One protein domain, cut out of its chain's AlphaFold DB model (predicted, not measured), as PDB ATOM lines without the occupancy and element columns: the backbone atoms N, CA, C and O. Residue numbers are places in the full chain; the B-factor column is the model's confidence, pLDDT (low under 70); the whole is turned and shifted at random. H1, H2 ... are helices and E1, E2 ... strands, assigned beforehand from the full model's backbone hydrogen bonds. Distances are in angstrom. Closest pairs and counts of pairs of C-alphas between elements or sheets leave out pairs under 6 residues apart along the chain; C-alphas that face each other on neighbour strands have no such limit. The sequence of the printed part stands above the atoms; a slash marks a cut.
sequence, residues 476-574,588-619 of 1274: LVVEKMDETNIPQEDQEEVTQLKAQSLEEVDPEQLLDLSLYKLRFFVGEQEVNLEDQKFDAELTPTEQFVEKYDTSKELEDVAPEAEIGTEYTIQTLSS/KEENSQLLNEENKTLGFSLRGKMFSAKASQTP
ATOM      1  N   LEU A 476      21.709  40.330  43.131       88.12
ATOM      2  CA  LEU A 476      20.296  40.151  42.807       88.12
ATOM      3  C   LEU A 476      19.672  39.122  43.755       88.12
ATOM      4  O   LEU A 476      20.218  38.039  43.947       88.12
ATOM      5  N   VAL A 477      18.500  39.446  44.291       86.56
ATOM      6  CA  VAL A 477      17.633  38.534  45.038       86.56
ATOM      7  C   VAL A 477      16.264  38.508  44.362       86.56
ATOM      8  O   VAL A 477      15.672  39.553  44.092       86.56
ATOM      9  N   VAL A 478      15.759  37.306  44.096       86.38
ATOM     10  CA  VAL A 478      14.421  37.077  43.542       86.38
ATOM     11  C   VAL A 478      13.520  36.575  44.667       86.38
ATOM     12  O   VAL A 478      13.786  35.537  45.269       86.38
ATOM     13  N   GLU A 479      12.464  37.324  44.976       84.81
ATOM     14  CA  GLU A 479      11.510  37.021  46.043       84.81
ATOM     15  C   GLU A 479      10.210  36.463  45.441       84.81
ATOM     16  O   GLU A 479       9.537  37.144  44.666       84.81
ATOM     17  N   LYS A 480       9.850  35.221  45.794       86.44
ATOM     18  CA  LYS A 480       8.541  34.629  45.471       86.44
ATOM     19  C   LYS A 480       7.496  35.198  46.428       86.44
ATOM     20  O   LYS A 480       7.647  35.077  47.643       86.44
ATOM     21  N   MET A 481       6.453  35.830  45.901       84.75
ATOM     22  CA  MET A 481       5.462  36.507  46.736       84.75
ATOM     23  C   MET A 481       4.430  35.546  47.321       84.75
ATOM     24  O   MET A 481       3.831  34.738  46.613       84.75
ATOM     25  N   ASP A 482       4.186  35.681  48.626       78.25
ATOM     26  CA  ASP A 482       3.135  34.953  49.335       78.25
ATOM     27  C   ASP A 482       1.776  35.624  49.090       78.25
ATOM     28  O   ASP A 482       1.531  36.754  49.523       78.25
ATOM     29  N   GLU A 483       0.861  34.908  48.430       67.31
ATOM     30  CA  GLU A 483      -0.489  35.396  48.123       67.31
ATOM     31  C   GLU A 483      -1.298  35.800  49.366       67.31
ATOM     32  O   GLU A 483      -2.268  36.554  49.264       67.31
ATOM     33  N   THR A 484      -0.922  35.299  50.546       71.38
ATOM     34  CA  THR A 484      -1.596  35.603  51.811       71.38
ATOM     35  C   THR A 484      -1.055  36.852  52.509       71.38
ATOM     36  O   THR A 484      -1.704  37.349  53.436       71.38
ATOM     37  N   ASN A 485       0.084  37.392  52.061       76.19
ATOM     38  CA  ASN A 485       0.775  38.502  52.715       76.19
ATOM     39  C   ASN A 485       1.499  39.425  51.713       76.19
ATOM     40  O   ASN A 485       2.719  39.569  51.749       76.19
ATOM     41  N   ILE A 486       0.734  40.071  50.827       80.75
ATOM     42  CA  ILE A 486       1.256  41.032  49.842       80.75
ATOM     43  C   ILE A 486       1.344  42.436  50.478       80.75
ATOM     44  O   ILE A 486       0.329  42.915  51.003       80.75
ATOM     45  N   PRO A 487       2.504  43.126  50.433       79.50
ATOM     46  CA  PRO A 487       2.629  44.512  50.883       79.50
ATOM     47  C   PRO A 487       1.642  45.448  50.173       79.50
ATOM     48  O   PRO A 487       1.358  45.297  48.987       79.50
ATOM     49  N   GLN A 488       1.132  46.461  50.883       76.88
ATOM     50  CA  GLN A 488       0.101  47.360  50.343       76.88
ATOM     51  C   GLN A 488       0.559  48.121  49.081       76.88
ATOM     52  O   GLN A 488      -0.268  48.468  48.244       76.88
ATOM     53  N   GLU A 489       1.863  48.364  48.948       77.25
ATOM     54  CA  GLU A 489       2.492  48.999  47.783       77.25
ATOM     55  C   GLU A 489       2.510  48.115  46.525       77.25
ATOM     56  O   GLU A 489       2.494  48.646  45.421       77.25
ATOM     57  N   ASP A 490       2.446  46.789  46.684       80.81
ATOM     58  CA  ASP A 490       2.551  45.806  45.596       80.81
ATOM     59  C   ASP A 490       1.179  45.263  45.144       80.81
ATOM     60  O   ASP A 490       1.052  44.592  44.121       80.81
ATOM     61  N   GLN A 491       0.118  45.527  45.913       79.62
ATOM     62  CA  GLN A 491      -1.161  44.825  45.782       79.62
ATOM     63  C   GLN A 491      -1.916  45.118  44.473       79.62
ATOM     64  O   GLN A 491      -2.596  44.231  43.946       79.62
ATOM     65  N   GLU A 492      -1.808  46.336  43.940       77.94
ATOM     66  CA  GLU A 492      -2.423  46.707  42.658       77.94
ATOM     67  C   GLU A 492      -1.718  46.015  41.483       77.94
ATOM     68  O   GLU A 492      -2.385  45.387  40.656       77.94
ATOM     69  N   GLU A 493      -0.382  46.048  41.464       77.69
ATOM     70  CA  GLU A 493       0.451  45.423  40.431       77.69
ATOM     71  C   GLU A 493       0.255  43.899  40.409       77.69
ATOM     72  O   GLU A 493      -0.005  43.320  39.354       77.69
ATOM     73  N   VAL A 494       0.234  43.258  41.584       81.00
ATOM     74  CA  VAL A 494      -0.022  41.814  41.725       81.00
ATOM     75  C   VAL A 494      -1.407  41.410  41.243       81.00
ATOM     76  O   VAL A 494      -1.557  40.403  40.551       81.00
ATOM     77  N   THR A 495      -2.439  42.177  41.599       80.69
ATOM     78  CA  THR A 495      -3.815  41.864  41.185       80.69
ATOM     79  C   THR A 495      -3.948  41.934  39.665       80.69
ATOM     80  O   THR A 495      -4.622  41.094  39.064       80.69
ATOM     81  N   GLN A 496      -3.284  42.908  39.040       79.81
ATOM     82  CA  GLN A 496      -3.267  43.063  37.592       79.81
ATOM     83  C   GLN A 496      -2.494  41.928  36.908       79.81
ATOM     84  O   GLN A 496      -3.033  41.326  35.978       79.81
ATOM     85  N   LEU A 497      -1.297  41.587  37.400       80.00
ATOM     86  CA  LEU A 497      -0.501  40.459  36.897       80.00
ATOM     87  C   LEU A 497      -1.286  39.148  36.967       80.00
ATOM     88  O   LEU A 497      -1.402  38.429  35.982       80.00
ATOM     89  N   LYS A 498      -1.904  38.867  38.120       82.31
ATOM     90  CA  LYS A 498      -2.665  37.635  38.351       82.31
ATOM     91  C   LYS A 498      -3.894  37.529  37.450       82.31
ATOM     92  O   LYS A 498      -4.185  36.450  36.941       82.31
ATOM     93  N   ALA A 499      -4.614  38.630  37.234       77.50
ATOM     94  CA  ALA A 499      -5.749  38.649  36.317       77.50
ATOM     95  C   ALA A 499      -5.318  38.383  34.864       77.50
ATOM     96  O   ALA A 499      -6.005  37.649  34.160       77.50
ATOM     97  N   GLN A 500      -4.175  38.932  34.439       74.06
ATOM     98  CA  GLN A 500      -3.617  38.712  33.100       74.06
ATOM     99  C   GLN A 500      -3.132  37.271  32.903       74.06
ATOM    100  O   GLN A 500      -3.392  36.673  31.861       74.06
ATOM    101  N   SER A 501      -2.504  36.671  33.917       74.81
ATOM    102  CA  SER A 501      -1.993  35.294  33.827       74.81
ATOM    103  C   SER A 501      -3.077  34.224  33.787       74.81
ATOM    104  O   SER A 501      -2.818  33.120  33.315       74.81
ATOM    105  N   LEU A 502      -4.292  34.555  34.225       74.81
ATOM    106  CA  LEU A 502      -5.438  33.645  34.268       74.81
ATOM    107  C   LEU A 502      -6.459  33.877  33.140       74.81
ATOM    108  O   LEU A 502      -7.463  33.173  33.090       74.81
ATOM    109  N   GLU A 503      -6.248  34.856  32.255       65.75
ATOM    110  CA  GLU A 503      -7.257  35.279  31.267       65.75
ATOM    111  C   GLU A 503      -7.592  34.188  30.228       65.75
ATOM    112  O   GLU A 503      -8.717  34.133  29.731       65.75
ATOM    113  N   GLU A 504      -6.642  33.292  29.934       55.97
ATOM    114  CA  GLU A 504      -6.719  32.341  28.810       55.97
ATOM    115  C   GLU A 504      -6.467  30.878  29.212       55.97
ATOM    116  O   GLU A 504      -6.350  30.009  28.351       55.97
ATOM    117  N   VAL A 505      -6.435  30.586  30.517       62.28
ATOM    118  CA  VAL A 505      -6.140  29.247  31.049       62.28
ATOM    119  C   VAL A 505      -7.389  28.631  31.676       62.28
ATOM    120  O   VAL A 505      -8.049  29.258  32.506       62.28
ATOM    121  N   ASP A 506      -7.708  27.388  31.304       62.00
ATOM    122  CA  ASP A 506      -8.702  26.589  32.026       62.00
ATOM    123  C   ASP A 506      -8.172  26.303  33.445       62.00
ATOM    124  O   ASP A 506      -7.097  25.713  33.576       62.00
ATOM    125  N   PRO A 507      -8.889  26.682  34.522       65.88
ATOM    126  CA  PRO A 507      -8.463  26.404  35.890       65.88
ATOM    127  C   PRO A 507      -8.177  24.923  36.179       65.88
ATOM    128  O   PRO A 507      -7.419  24.639  37.100       65.88
ATOM    129  N   GLU A 508      -8.773  23.987  35.428       60.25
ATOM    130  CA  GLU A 508      -8.487  22.550  35.560       60.25
ATOM    131  C   GLU A 508      -7.168  22.125  34.889       60.25
ATOM    132  O   GLU A 508      -6.642  21.060  35.207       60.25
ATOM    133  N   GLN A 509      -6.622  22.947  33.987       66.12
ATOM    134  CA  GLN A 509      -5.369  22.697  33.263       66.12
ATOM    135  C   GLN A 509      -4.181  23.512  33.795       66.12
ATOM    136  O   GLN A 509      -3.050  23.272  33.373       66.12
ATOM    137  N   LEU A 510      -4.419  24.458  34.711       77.38
ATOM    138  CA  LEU A 510      -3.378  25.233  35.386       77.38
ATOM    139  C   LEU A 510      -2.694  24.376  36.459       77.38
ATOM    140  O   LEU A 510      -3.310  24.012  37.461       77.38
ATOM    141  N   LEU A 511      -1.411  24.086  36.260       79.19
ATOM    142  CA  LEU A 511      -0.600  23.318  37.201       79.19
ATOM    143  C   LEU A 511       0.047  24.209  38.264       79.19
ATOM    144  O   LEU A 511       0.086  23.825  39.432       79.19
ATOM    145  N   ASP A 512       0.535  25.391  37.871       82.88
ATOM    146  CA  ASP A 512       1.177  26.356  38.773       82.88
ATOM    147  C   ASP A 512       0.994  27.801  38.297       82.88
ATOM    148  O   ASP A 512       0.970  28.068  37.094       82.88
ATOM    149  N   LEU A 513       0.901  28.737  39.245       84.88
ATOM    150  CA  LEU A 513       1.016  30.176  39.005       84.88
ATOM    151  C   LEU A 513       1.804  30.802  40.158       84.88
ATOM    152  O   LEU A 513       1.347  30.797  41.299       84.88
ATOM    153  N   SER A 514       2.952  31.388  39.834       86.62
ATOM    154  CA  SER A 514       3.884  31.984  40.787       86.62
ATOM    155  C   SER A 514       4.200  33.437  40.407       86.62
ATOM    156  O   SER A 514       4.307  33.787  39.232       86.62
ATOM    157  N   LEU A 515       4.326  34.305  41.415       87.12
ATOM    158  CA  LEU A 515       4.577  35.743  41.269       87.12
ATOM    159  C   LEU A 515       5.932  36.092  41.884       87.12
ATOM    160  O   LEU A 515       6.191  35.747  43.038       87.12
ATOM    161  N   TYR A 516       6.769  36.802  41.133       87.44
ATOM    162  CA  TYR A 516       8.155  37.080  41.499       87.44
ATOM    163  C   TYR A 516       8.446  38.574  41.535       87.44
ATOM    164  O   TYR A 516       8.033  39.299  40.633       87.44
ATOM    165  N   LYS A 517       9.187  39.019  42.558       87.12
ATOM    166  CA  LYS A 517       9.675  40.395  42.732       87.12
ATOM    167  C   LYS A 517      11.207  40.423  42.764       87.12
ATOM    168  O   LYS A 517      11.831  39.641  43.478       87.12
ATOM    169  N   LEU A 518      11.820  41.326  42.005       86.75
ATOM    170  CA  LEU A 518      13.273  41.518  41.949       86.75
ATOM    171  C   LEU A 518      13.733  42.571  42.958       86.75
ATOM    172  O   LEU A 518      13.160  43.662  43.028       86.75
ATOM    173  N   ARG A 519      14.802  42.266  43.702       84.88
ATOM    174  CA  ARG A 519      15.415  43.160  44.697       84.88
ATOM    175  C   ARG A 519      16.932  43.131  44.555       84.88
ATOM    176  O   ARG A 519      17.517  42.070  44.360       84.88
ATOM    177  N   PHE A 520      17.573  44.290  44.645       86.44
ATOM    178  CA  PHE A 520      19.015  44.425  44.441       86.44
ATOM    179  C   PHE A 520      19.674  44.944  45.711       86.44
ATOM    180  O   PHE A 520      19.157  45.871  46.328       86.44
ATOM    181  N   PHE A 521      20.819  44.382  46.094       83.50
ATOM    182  CA  PHE A 521      21.495  44.717  47.348       83.50
ATOM    183  C   PHE A 521      22.978  44.994  47.151       83.50
ATOM    184  O   PHE A 521      23.671  44.246  46.463       83.50
ATOM    185  N   VAL A 522      23.492  46.015  47.832       81.50
ATOM    186  CA  VAL A 522      24.928  46.236  48.015       81.50
ATOM    187  C   VAL A 522      25.248  46.046  49.498       81.50
ATOM    188  O   VAL A 522      24.880  46.864  50.340       81.50
ATOM    189  N   GLY A 523      25.897  44.931  49.843       77.81
ATOM    190  CA  GLY A 523      26.023  44.511  51.242       77.81
ATOM    191  C   GLY A 523      24.653  44.163  51.840       77.81
ATOM    192  O   GLY A 523      23.975  43.280  51.327       77.81
ATOM    193  N   GLU A 524      24.243  44.855  52.907       76.19
ATOM    194  CA  GLU A 524      22.915  44.695  53.536       76.19
ATOM    195  C   GLU A 524      21.899  45.776  53.103       76.19
ATOM    196  O   GLU A 524      20.762  45.777  53.574       76.19
ATOM    197  N   GLN A 525      22.281  46.712  52.223       77.81
ATOM    198  CA  GLN A 525      21.425  47.827  51.804       77.81
ATOM    199  C   GLN A 525      20.778  47.561  50.439       77.81
ATOM    200  O   GLN A 525      21.473  47.270  49.467       77.81
ATOM    201  N   GLU A 526      19.451  47.698  50.360       82.88
ATOM    202  CA  GLU A 526      18.687  47.590  49.108       82.88
ATOM    203  C   GLU A 526      18.923  48.827  48.219       82.88
ATOM    204  O   GLU A 526      18.880  49.965  48.696       82.88
ATOM    205  N   VAL A 527      19.176  48.610  46.926       81.81
ATOM    206  CA  VAL A 527      19.386  49.653  45.911       81.81
ATOM    207  C   VAL A 527      18.284  49.596  44.853       81.81
ATOM    208  O   VAL A 527      17.834  48.520  44.461       81.81
ATOM    209  N   ASN A 528      17.825  50.759  44.381       76.38
ATOM    210  CA  ASN A 528      16.768  50.833  43.373       76.38
ATOM    211  C   ASN A 528      17.358  50.892  41.955       76.38
ATOM    212  O   ASN A 528      18.097  51.822  41.644       76.38
ATOM    213  N   LEU A 529      16.997  49.927  41.103       78.06
ATOM    214  CA  LEU A 529      17.412  49.846  39.695       78.06
ATOM    215  C   LEU A 529      16.228  49.952  38.712       78.06
ATOM    216  O   LEU A 529      16.339  49.504  37.577       78.06
ATOM    217  N   GLU A 530      15.092  50.530  39.118       65.06
ATOM    218  CA  GLU A 530      13.880  50.649  38.274       65.06
ATOM    219  C   GLU A 530      14.097  51.358  36.929       65.06
ATOM    220  O   GLU A 530      13.428  51.038  35.949       65.06
ATOM    221  N   ASP A 531      15.040  52.300  36.858       66.69
ATOM    222  CA  ASP A 531      15.345  53.031  35.623       66.69
ATOM    223  C   ASP A 531      16.231  52.229  34.648       66.69
ATOM    224  O   ASP A 531      16.395  52.609  33.482       66.69
ATOM    225  N   GLN A 532      16.787  51.099  35.098       75.38
ATOM    226  CA  GLN A 532      17.647  50.228  34.306       75.38
ATOM    227  C   GLN A 532      16.814  49.180  33.552       75.38
ATOM    228  O   GLN A 532      15.947  48.513  34.109       75.38
ATOM    229  N   LYS A 533      17.094  49.004  32.256       75.12
ATOM    230  CA  LYS A 533      16.471  47.948  31.440       75.12
ATOM    231  C   LYS A 533      17.324  46.691  31.461       75.12
ATOM    232  O   LYS A 533      18.544  46.785  31.293       75.12
ATOM    233  N   PHE A 534      16.667  45.541  31.561       80.81
ATOM    234  CA  PHE A 534      17.319  44.240  31.535       80.81
ATOM    235  C   PHE A 534      16.769  43.375  30.400       80.81
ATOM    236  O   PHE A 534      15.561  43.364  30.138       80.81
ATOM    237  N   ASP A 535      17.673  42.663  29.734       78.88
ATOM    238  CA  ASP A 535      17.339  41.447  29.001       78.88
ATOM    239  C   ASP A 535      17.398  40.295  30.001       78.88
ATOM    240  O   ASP A 535      18.429  40.084  30.643       78.88
ATOM    241  N   ALA A 536      16.269  39.625  30.194       82.44
ATOM    242  CA  ALA A 536      16.126  38.517  31.118       82.44
ATOM    243  C   ALA A 536      16.123  37.201  30.343       82.44
ATOM    244  O   ALA A 536      15.446  37.065  29.327       82.44
ATOM    245  N   GLU A 537      16.865  36.229  30.842       81.88
ATOM    246  CA  GLU A 537      16.879  34.849  30.376       81.88
ATOM    247  C   GLU A 537      16.531  33.967  31.574       81.88
ATOM    248  O   GLU A 537      17.164  34.061  32.624       81.88
ATOM    249  N   LEU A 538      15.501  33.138  31.445       86.25
ATOM    250  CA  LEU A 538      15.032  32.271  32.516       86.25
ATOM    251  C   LEU A 538      15.096  30.819  32.065       86.25
ATOM    252  O   LEU A 538      14.510  30.447  31.053       86.25
ATOM    253  N   THR A 539      15.798  29.996  32.834       85.88
ATOM    254  CA  THR A 539      15.917  28.555  32.592       85.88
ATOM    255  C   THR A 539      15.221  27.811  33.732       85.88
ATOM    256  O   THR A 539      15.652  27.979  34.873       85.88
ATOM    257  N   PRO A 540      14.144  27.043  33.481       85.75
ATOM    258  CA  PRO A 540      13.491  26.236  34.513       85.75
ATOM    259  C   PRO A 540      14.490  25.323  35.232       85.75
ATOM    260  O   PRO A 540      15.411  24.801  34.602       85.75
ATOM    261  N   THR A 541      14.337  25.135  36.545       86.31
ATOM    262  CA  THR A 541      15.188  24.181  37.271       86.31
ATOM    263  C   THR A 541      14.793  22.748  36.923       86.31
ATOM    264  O   THR A 541      13.632  22.467  36.621       86.31
ATOM    265  N   GLU A 542      15.735  21.809  37.045       80.75
ATOM    266  CA  GLU A 542      15.446  20.378  36.873       80.75
ATOM    267  C   GLU A 542      14.295  19.918  37.777       80.75
ATOM    268  O   GLU A 542      13.434  19.175  37.328       80.75
ATOM    269  N   GLN A 543      14.224  20.409  39.020       81.75
ATOM    270  CA  GLN A 543      13.153  20.060  39.963       81.75
ATOM    271  C   GLN A 543      11.781  20.583  39.520       81.75
ATOM    272  O   GLN A 543      10.771  19.903  39.708       81.75
ATOM    273  N   PHE A 544      11.726  21.781  38.936       83.25
ATOM    274  CA  PHE A 544      10.489  22.361  38.421       83.25
ATOM    275  C   PHE A 544       9.971  21.590  37.211       83.25
ATOM    276  O   PHE A 544       8.791  21.232  37.159       83.25
ATOM    277  N   VAL A 545      10.870  21.270  36.275       79.56
ATOM    278  CA  VAL A 545      10.563  20.390  35.143       79.56
ATOM    279  C   VAL A 545      10.134  19.025  35.660       79.56
ATOM    280  O   VAL A 545       9.101  18.514  35.248       79.56
ATOM    281  N   GLU A 546      10.831  18.467  36.651       79.25
ATOM    282  CA  GLU A 546      10.506  17.146  37.175       79.25
ATOM    283  C   GLU A 546       9.088  17.064  37.748       79.25
ATOM    284  O   GLU A 546       8.410  16.048  37.586       79.25
ATOM    285  N   LYS A 547       8.662  18.146  38.404       80.81
ATOM    286  CA  LYS A 547       7.386  18.279  39.102       80.81
ATOM    287  C   LYS A 547       6.207  18.544  38.168       80.81
ATOM    288  O   LYS A 547       5.107  18.073  38.456       80.81
ATOM    289  N   TYR A 548       6.408  19.335  37.116       76.88
ATOM    290  CA  TYR A 548       5.317  19.835  36.278       76.88
ATOM    291  C   TYR A 548       5.326  19.298  34.856       76.88
ATOM    292  O   TYR A 548       4.331  19.487  34.167       76.88
ATOM    293  N   ASP A 549       6.377  18.621  34.410       73.00
ATOM    294  CA  ASP A 549       6.379  17.940  33.124       73.00
ATOM    295  C   ASP A 549       5.403  16.753  33.144       73.00
ATOM    296  O   ASP A 549       5.630  15.712  33.760       73.00
ATOM    297  N   THR A 550       4.270  16.939  32.471       63.50
ATOM    298  CA  THR A 550       3.192  15.946  32.384       63.50
ATOM    299  C   THR A 550       3.415  14.938  31.262       63.50
ATOM    300  O   THR A 550       2.676  13.957  31.171       63.50
ATOM    301  N   SER A 551       4.452  15.139  30.443       59.09
ATOM    302  CA  SER A 551       4.861  14.187  29.414       59.09
ATOM    303  C   SER A 551       5.446  12.901  30.012       59.09
ATOM    304  O   SER A 551       5.375  11.854  29.391       59.09
ATOM    305  N   LYS A 552       5.897  12.924  31.272       57.22
ATOM    306  CA  LYS A 552       6.541  11.798  31.974       57.22
ATOM    307  C   LYS A 552       5.705  10.526  32.132       57.22
ATOM    308  O   LYS A 552       6.264   9.446  32.292       57.22
ATOM    309  N   GLU A 553       4.377  10.641  32.149       43.97
ATOM    310  CA  GLU A 553       3.466   9.479  32.188       43.97
ATOM    311  C   GLU A 553       3.087   8.976  30.785       43.97
ATOM    312  O   GLU A 553       2.419   7.951  30.636       43.97
ATOM    313  N   LEU A 554       3.497   9.706  29.751       49.03
ATOM    314  CA  LEU A 554       3.332   9.355  28.355       49.03
ATOM    315  C   LEU A 554       4.706   8.876  27.883       49.03
ATOM    316  O   LEU A 554       5.552   9.685  27.534       49.03
ATOM    317  N   GLU A 555       4.933   7.560  27.903       40.16
ATOM    318  CA  GLU A 555       6.255   6.927  27.705       40.16
ATOM    319  C   GLU A 555       6.980   7.295  26.379       40.16
ATOM    320  O   GLU A 555       8.122   6.888  26.210       40.16
ATOM    321  N   ASP A 556       6.373   8.103  25.493       39.25
ATOM    322  CA  ASP A 556       6.852   8.463  24.149       39.25
ATOM    323  C   ASP A 556       6.496   9.918  23.710       39.25
ATOM    324  O   ASP A 556       6.131  10.150  22.554       39.25
ATOM    325  N   VAL A 557       6.513  10.921  24.601       36.94
ATOM    326  CA  VAL A 557       6.250  12.330  24.210       36.94
ATOM    327  C   VAL A 557       7.547  13.121  24.073       36.94
ATOM    328  O   VAL A 557       8.332  13.232  25.008       36.94
ATOM    329  N   ALA A 558       7.759  13.684  22.888       39.59
ATOM    330  CA  ALA A 558       8.962  14.429  22.550       39.59
ATOM    331  C   ALA A 558       8.922  15.919  22.926       39.59
ATOM    332  O   ALA A 558       7.839  16.509  22.999       39.59
ATOM    333  N   PRO A 559      10.100  16.554  23.086       42.59
ATOM    334  CA  PRO A 559      10.232  17.946  23.516       42.59
ATOM    335  C   PRO A 559       9.547  18.992  22.609       42.59
ATOM    336  O   PRO A 559       9.253  20.093  23.079       42.59
ATOM    337  N   GLU A 560       9.295  18.683  21.333       40.41
ATOM    338  CA  GLU A 560       8.615  19.535  20.339       40.41
ATOM    339  C   GLU A 560       7.110  19.275  20.161       40.41
ATOM    340  O   GLU A 560       6.457  19.954  19.358       40.41
ATOM    341  N   ALA A 561       6.534  18.310  20.878       45.38
ATOM    342  CA  ALA A 561       5.103  18.070  20.813       45.38
ATOM    343  C   ALA A 561       4.330  19.228  21.451       45.38
ATOM    344  O   ALA A 561       4.582  19.567  22.599       45.38
ATOM    345  N   GLU A 562       3.287  19.756  20.791       52.16
ATOM    346  CA  GLU A 562       2.258  20.595  21.451       52.16
ATOM    347  C   GLU A 562       1.435  19.779  22.483       52.16
ATOM    348  O   GLU A 562       0.267  20.063  22.726       52.16
ATOM    349  N   ILE A 563       2.014  18.739  23.094       50.44
ATOM    350  CA  ILE A 563       1.463  17.859  24.122       50.44
ATOM    351  C   ILE A 563       2.432  17.910  25.301       50.44
ATOM    352  O   ILE A 563       3.573  17.484  25.179       50.44
ATOM    353  N   GLY A 564       1.978  18.421  26.436       62.53
ATOM    354  CA  GLY A 564       2.799  18.533  27.634       62.53
ATOM    355  C   GLY A 564       2.461  19.787  28.415       62.53
ATOM    356  O   GLY A 564       1.404  20.394  28.234       62.53
ATOM    357  N   THR A 565       3.357  20.172  29.309       69.19
ATOM    358  CA  THR A 565       3.159  21.359  30.133       69.19
ATOM    359  C   THR A 565       3.820  22.558  29.475       69.19
ATOM    360  O   THR A 565       5.039  22.625  29.377       69.19
ATOM    361  N   GLU A 566       3.027  23.525  29.044       73.38
ATOM    362  CA  GLU A 566       3.493  24.839  28.627       73.38
ATOM    363  C   GLU A 566       3.833  25.689  29.859       73.38
ATOM    364  O   GLU A 566       3.027  25.833  30.778       73.38
ATOM    365  N   TYR A 567       5.040  26.242  29.879       78.94
ATOM    366  CA  TYR A 567       5.540  27.191  30.860       78.94
ATOM    367  C   TYR A 567       5.648  28.583  30.244       78.94
ATOM    368  O   TYR A 567       6.313  28.780  29.224       78.94
ATOM    369  N   THR A 568       5.014  29.560  30.883       78.25
ATOM    370  CA  THR A 568       4.809  30.898  30.328       78.25
ATOM    371  C   THR A 568       5.184  31.978  31.332       78.25
ATOM    372  O   THR A 568       4.785  31.923  32.495       78.25
ATOM    373  N   ILE A 569       5.904  32.999  30.864       80.12
ATOM    374  CA  ILE A 569       6.277  34.194  31.624       80.12
ATOM    375  C   ILE A 569       5.508  35.403  31.103       80.12
ATOM    376  O   ILE A 569       5.434  35.626  29.892       80.12
ATOM    377  N   GLN A 570       4.986  36.216  32.021       79.31
ATOM    378  CA  GLN A 570       4.315  37.474  31.701       79.31
ATOM    379  C   GLN A 570       4.883  38.642  32.517       79.31
ATOM    380  O   GLN A 570       5.175  38.514  33.710       79.31
ATOM    381  N   THR A 571       5.015  39.806  31.874       76.19
ATOM    382  CA  THR A 571       5.494  41.052  32.499       76.19
ATOM    383  C   THR A 571       4.541  42.224  32.244       76.19
ATOM    384  O   THR A 571       3.767  42.235  31.283       76.19
ATOM    385  N   LEU A 572       4.611  43.257  33.095       66.06
ATOM    386  CA  LEU A 572       3.945  44.543  32.848       66.06
ATOM    387  C   LEU A 572       4.903  45.512  32.161       66.06
ATOM    388  O   LEU A 572       5.922  45.914  32.726       66.06
ATOM    389  N   SER A 573       4.546  45.986  30.967       53.81
ATOM    390  CA  SER A 573       5.270  47.093  30.347       53.81
ATOM    391  C   SER A 573       4.689  48.441  30.814       53.81
ATOM    392  O   SER A 573       3.647  48.864  30.321       53.81
ATOM    393  N   SER A 574       5.391  49.113  31.736       50.34
ATOM    394  CA  SER A 574       5.277  50.534  32.148       50.34
ATOM    395  C   SER A 574       3.883  51.118  32.447       50.34
ATOM    396  O   SER A 574       3.064  51.316  31.555       50.34
ATOM    397  N   LYS A 588       1.066  43.811  26.581       59.38
ATOM    398  CA  LYS A 588       1.375  42.491  27.133       59.38
ATOM    399  C   LYS A 588       2.663  41.992  26.475       59.38
ATOM    400  O   LYS A 588       2.727  41.945  25.246       59.38
ATOM    401  N   GLU A 589       3.670  41.663  27.275       60.09
ATOM    402  CA  GLU A 589       4.797  40.831  26.844       60.09
ATOM    403  C   GLU A 589       4.618  39.458  27.498       60.09
ATOM    404  O   GLU A 589       4.671  39.328  28.720       60.09
ATOM    405  N   GLU A 590       4.345  38.456  26.665       66.38
ATOM    406  CA  GLU A 590       4.163  37.057  27.046       66.38
ATOM    407  C   GLU A 590       5.143  36.215  26.236       66.38
ATOM    408  O   GLU A 590       5.278  36.405  25.027       66.38
ATOM    409  N   ASN A 591       5.850  35.319  26.917       65.44
ATOM    410  CA  ASN A 591       6.751  34.356  26.298       65.44
ATOM    411  C   ASN A 591       6.420  32.975  26.864       65.44
ATOM    412  O   ASN A 591       6.312  32.841  28.082       65.44
ATOM    413  N   SER A 592       6.257  31.966  26.010       69.25
ATOM    414  CA  SER A 592       5.930  30.599  26.425       69.25
ATOM    415  C   SER A 592       6.823  29.556  25.760       69.25
ATOM    416  O   SER A 592       7.407  29.794  24.700       69.25
ATOM    417  N   GLN A 593       6.959  28.405  26.419       69.38
ATOM    418  CA  GLN A 593       7.680  27.235  25.921       69.38
ATOM    419  C   GLN A 593       7.143  25.954  26.567       69.38
ATOM    420  O   GLN A 593       6.650  25.989  27.687       69.38
ATOM    421  N   LEU A 594       7.283  24.806  25.910       67.88
ATOM    422  CA  LEU A 594       6.971  23.507  26.516       67.88
ATOM    423  C   LEU A 594       8.094  23.067  27.467       67.88
ATOM    424  O   LEU A 594       9.274  23.210  27.141       67.88
ATOM    425  N   LEU A 595       7.727  22.540  28.636       68.62
ATOM    426  CA  LEU A 595       8.638  21.880  29.571       68.62
ATOM    427  C   LEU A 595       8.965  20.474  29.062       68.62
ATOM    428  O   LEU A 595       8.064  19.735  28.677       68.62
ATOM    429  N   ASN A 596      10.247  20.123  29.079       65.12
ATOM    430  CA  ASN A 596      10.769  18.811  28.708       65.12
ATOM    431  C   ASN A 596      12.126  18.574  29.392       65.12
ATOM    432  O   ASN A 596      12.729  19.515  29.914       65.12
ATOM    433  N   GLU A 597      12.628  17.336  29.344       60.59
ATOM    434  CA  GLU A 597      13.913  16.950  29.949       60.59
ATOM    435  C   GLU A 597      15.142  17.681  29.357       60.59
ATOM    436  O   GLU A 597      16.204  17.684  29.975       60.59
ATOM    437  N   GLU A 598      15.018  18.346  28.197       61.06
ATOM    438  CA  GLU A 598      16.118  19.053  27.517       61.06
ATOM    439  C   GLU A 598      16.306  20.529  27.943       61.06
ATOM    440  O   GLU A 598      17.210  21.187  27.435       61.06
ATOM    441  N   ASN A 599      15.498  21.063  28.871       61.09
ATOM    442  CA  ASN A 599      15.639  22.389  29.510       61.09
ATOM    443  C   ASN A 599      16.074  23.557  28.587       61.09
ATOM    444  O   ASN A 599      17.247  23.932  28.521       61.09
ATOM    445  N   LYS A 600      15.108  24.225  27.936       64.19
ATOM    446  CA  LYS A 600      15.346  25.428  27.105       64.19
ATOM    447  C   LYS A 600      15.183  26.741  27.893       64.19
ATOM    448  O   LYS A 600      14.373  26.837  28.816       64.19
ATOM    449  N   THR A 601      15.955  27.766  27.521       73.00
ATOM    450  CA  THR A 601      15.952  29.105  28.143       73.00
ATOM    451  C   THR A 601      14.927  30.032  27.487       73.00
ATOM    452  O   THR A 601      14.930  30.212  26.268       73.00
ATOM    453  N   LEU A 602      14.101  30.690  28.300       76.31
ATOM    454  CA  LEU A 602      13.109  31.665  27.865       76.31
ATOM    455  C   LEU A 602      13.650  33.097  28.004       76.31
ATOM    456  O   LEU A 602      13.911  33.569  29.111       76.31
ATOM    457  N   GLY A 603      13.809  33.799  26.881       74.75
ATOM    458  CA  GLY A 603      14.239  35.199  26.855       74.75
ATOM    459  C   GLY A 603      13.061  36.177  26.903       74.75
ATOM    460  O   GLY A 603      12.096  36.012  26.162       74.75
ATOM    461  N   PHE A 604      13.139  37.221  27.729       75.62
ATOM    462  CA  PHE A 604      12.137  38.288  27.799       75.62
ATOM    463  C   PHE A 604      12.746  39.631  28.215       75.62
ATOM    464  O   PHE A 604      13.798  39.697  28.846       75.62
ATOM    465  N   SER A 605      12.095  40.741  27.859       71.38
ATOM    466  CA  SER A 605      12.518  42.061  28.332       71.38
ATOM    467  C   SER A 605      11.856  42.345  29.674       71.38
ATOM    468  O   SER A 605      10.648  42.183  29.828       71.38
ATOM    469  N   LEU A 606      12.634  42.826  30.640       70.62
ATOM    470  CA  LEU A 606      12.100  43.193  31.943       70.62
ATOM    471  C   LEU A 606      12.269  44.697  32.183       70.62
ATOM    472  O   LEU A 606      13.355  45.264  32.021       70.62
ATOM    473  N   ARG A 607      11.147  45.357  32.496       63.38
ATOM    474  CA  ARG A 607      11.056  46.812  32.710       63.38
ATOM    475  C   ARG A 607      10.449  47.199  34.067       63.38
ATOM    476  O   ARG A 607      10.588  48.349  34.457       63.38
ATOM    477  N   GLY A 608       9.768  46.279  34.752       65.69
ATOM    478  CA  GLY A 608       9.202  46.467  36.098       65.69
ATOM    479  C   GLY A 608       9.896  45.583  37.138       65.69
ATOM    480  O   GLY A 608      10.739  44.768  36.779       65.69
ATOM    481  N   LYS A 609       9.543  45.720  38.424       75.62
ATOM    482  CA  LYS A 609      10.104  44.891  39.512       75.62
ATOM    483  C   LYS A 609       9.475  43.501  39.605       75.62
ATOM    484  O   LYS A 609      10.007  42.677  40.344       75.62
ATOM    485  N   MET A 610       8.374  43.238  38.897       82.50
ATOM    486  CA  MET A 610       7.633  41.981  38.990       82.50
ATOM    487  C   MET A 610       7.393  41.298  37.648       82.50
ATOM    488  O   MET A 610       7.270  41.938  36.602       82.50
ATOM    489  N   PHE A 611       7.269  39.977  37.716       85.12
ATOM    490  CA  PHE A 611       6.792  39.123  36.635       85.12
ATOM    491  C   PHE A 611       6.021  37.932  37.217       85.12
ATOM    492  O   PHE A 611       6.179  37.591  38.394       85.12
ATOM    493  N   SER A 612       5.170  37.309  36.407       85.25
ATOM    494  CA  SER A 612       4.521  36.043  36.746       85.25
ATOM    495  C   SER A 612       5.064  34.915  35.884       85.25
ATOM    496  O   SER A 612       5.456  35.117  34.734       85.25
ATOM    497  N   ALA A 613       5.064  33.721  36.464       82.69
ATOM    498  CA  ALA A 613       5.349  32.466  35.799       82.69
ATOM    499  C   ALA A 613       4.155  31.526  35.983       82.69
ATOM    500  O   ALA A 613       3.667  31.378  37.105       82.69
ATOM    501  N   LYS A 614       3.669  30.906  34.908       83.81
ATOM    502  CA  LYS A 614       2.584  29.913  34.947       83.81
ATOM    503  C   LYS A 614       2.987  28.630  34.225       83.81
ATOM    504  O   LYS A 614       3.726  28.696  33.249       83.81
ATOM    505  N   ALA A 615       2.472  27.492  34.680       78.19
ATOM    506  CA  ALA A 615       2.595  26.193  34.021       78.19
ATOM    507  C   ALA A 615       1.198  25.604  33.749       78.19
ATOM    508  O   ALA A 615       0.376  25.544  34.668       78.19
ATOM    509  N   SER A 616       0.909  25.164  32.521       68.25
ATOM    510  CA  SER A 616      -0.402  24.619  32.115       68.25
ATOM    511  C   SER A 616      -0.307  23.515  31.059       68.25
ATOM    512  O   SER A 616       0.574  23.557  30.214       68.25
ATOM    513  N   GLN A 617      -1.218  22.539  31.063       67.06
ATOM    514  CA  GLN A 617      -1.216  21.441  30.076       67.06
ATOM    515  C   GLN A 617      -1.782  21.852  28.706       67.06
ATOM    516  O   GLN A 617      -2.830  22.498  28.642       67.06
ATOM    517  N   THR A 618      -1.180  21.388  27.607       62.78
ATOM    518  CA  THR A 618      -1.749  21.533  26.259       62.78
ATOM    519  C   THR A 618      -2.825  20.461  25.965       62.78
ATOM    520  O   THR A 618      -2.619  19.268  26.210       62.78
ATOM    521  N   PRO A 619      -4.016  20.813  25.432       63.31
ATOM    522  CA  PRO A 619      -5.124  19.856  25.325       63.31
ATOM    523  C   PRO A 619      -5.014  18.928  24.097       63.31
ATOM    524  O   PRO A 619      -5.122  19.407  22.973       63.31
TER     525      PRO A 619
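Overview. This is residues 476 to 574 and 588 to 619 of the 1274 residues of the protein "GRAM_POS_ANCHORING domain-containing protein" of Erysipelotrichaceae bacterium (UniProt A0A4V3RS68). A strongly twisted sheet of E1, E2, E3, E5, E6 and E8 has the longest helix, H1, along one face, while the small sheet E4 E7 covers part of the other face as the second layer of a sandwich. The hairpin of E2 and E3 reaches out at one end of the long axis; H2, H3 and residues 554 to 564 lie toward the other end. The printed part has 131 residues with three named helices and eight named strands, in the order E1 H1 E2 E3 E4 H2 H3 E5 E6 E7 E8, and its class is mixed, helices and strands. Both sheets are antiparallel, and the larger is branched at E2. The whole is compact, with a radius of gyration of the C-alphas of 15.9 A, but elongated, spanning 50 by 28 by 25 A.

Along the chain. In the larger sheet, E2 is residues 510 to 522, 37.4 A long, E5 residues 565 to 573, 25.8 A, E8 residues 610 to 617, 24.1 A, and E6 residues 588 to 594, 19.8 A. E1, residues 476 to 480, begins at C-alpha 476 (20.296, 40.151, 42.807), and E3 is residues 525 to 527. E4, residues 534 to 540, is 18.6 A long, and E7 is residues 602 to 606. H1 is residues 491 to 501, 15.3 A, H2 residues 542 to 548 and H3 residues 550 to 553. E8 ends at C-alpha 617 (-1.216, 21.441, 30.076).

Arrangement. E1 lies on one side of E2, with N 477 and O 519 2.8 A apart; E3 and E8 lie on the other side, with N 527 and O 520 at 2.8 A and N 514 and O 613 at 2.8 A. E8 and E5 have N 568 and O 614 at 2.8 A, and E5 and the edge strand E6 have N 567 and O 593 at 2.7 A. E4 and E7 have N 536 and O 604 at 2.8 A. The two sheets make a sandwich, two sheets face to face, and the parts of them that face each other are 9.0 A centre to centre; the closest C-alphas of E6 and E7 are those of Asn 591 and Phe 604, 6.8 A apart. H1 is on the larger sheet at a height of 8.7 A, along E8 at 25 degrees on the local plane; its closest C-alphas to E8 are those of Leu 497 and Ser 612, 6.7 A. H2 is on the opposite face, only just over E8 with 3 of its 7 C-alphas. H3 only grazes the sheet with residues 550 to 551. Every O i to N i+4 pair is within hydrogen-bond range in H1 and H2; H3 is too short for one.

Size, cuts and confidence. The C-alphas of Gln 525 and Asp 556 are the two farthest apart, 50.3 A. Residues 575 to 587 are not printed, and C-alphas 574 and 588 are 10.3 A apart across the cut. The link from H3 to E5 is long, with 11 residues. The mean pLDDT of the printed part is 72.4; residues 550 to 565 and 588 to 600 are among those under 70.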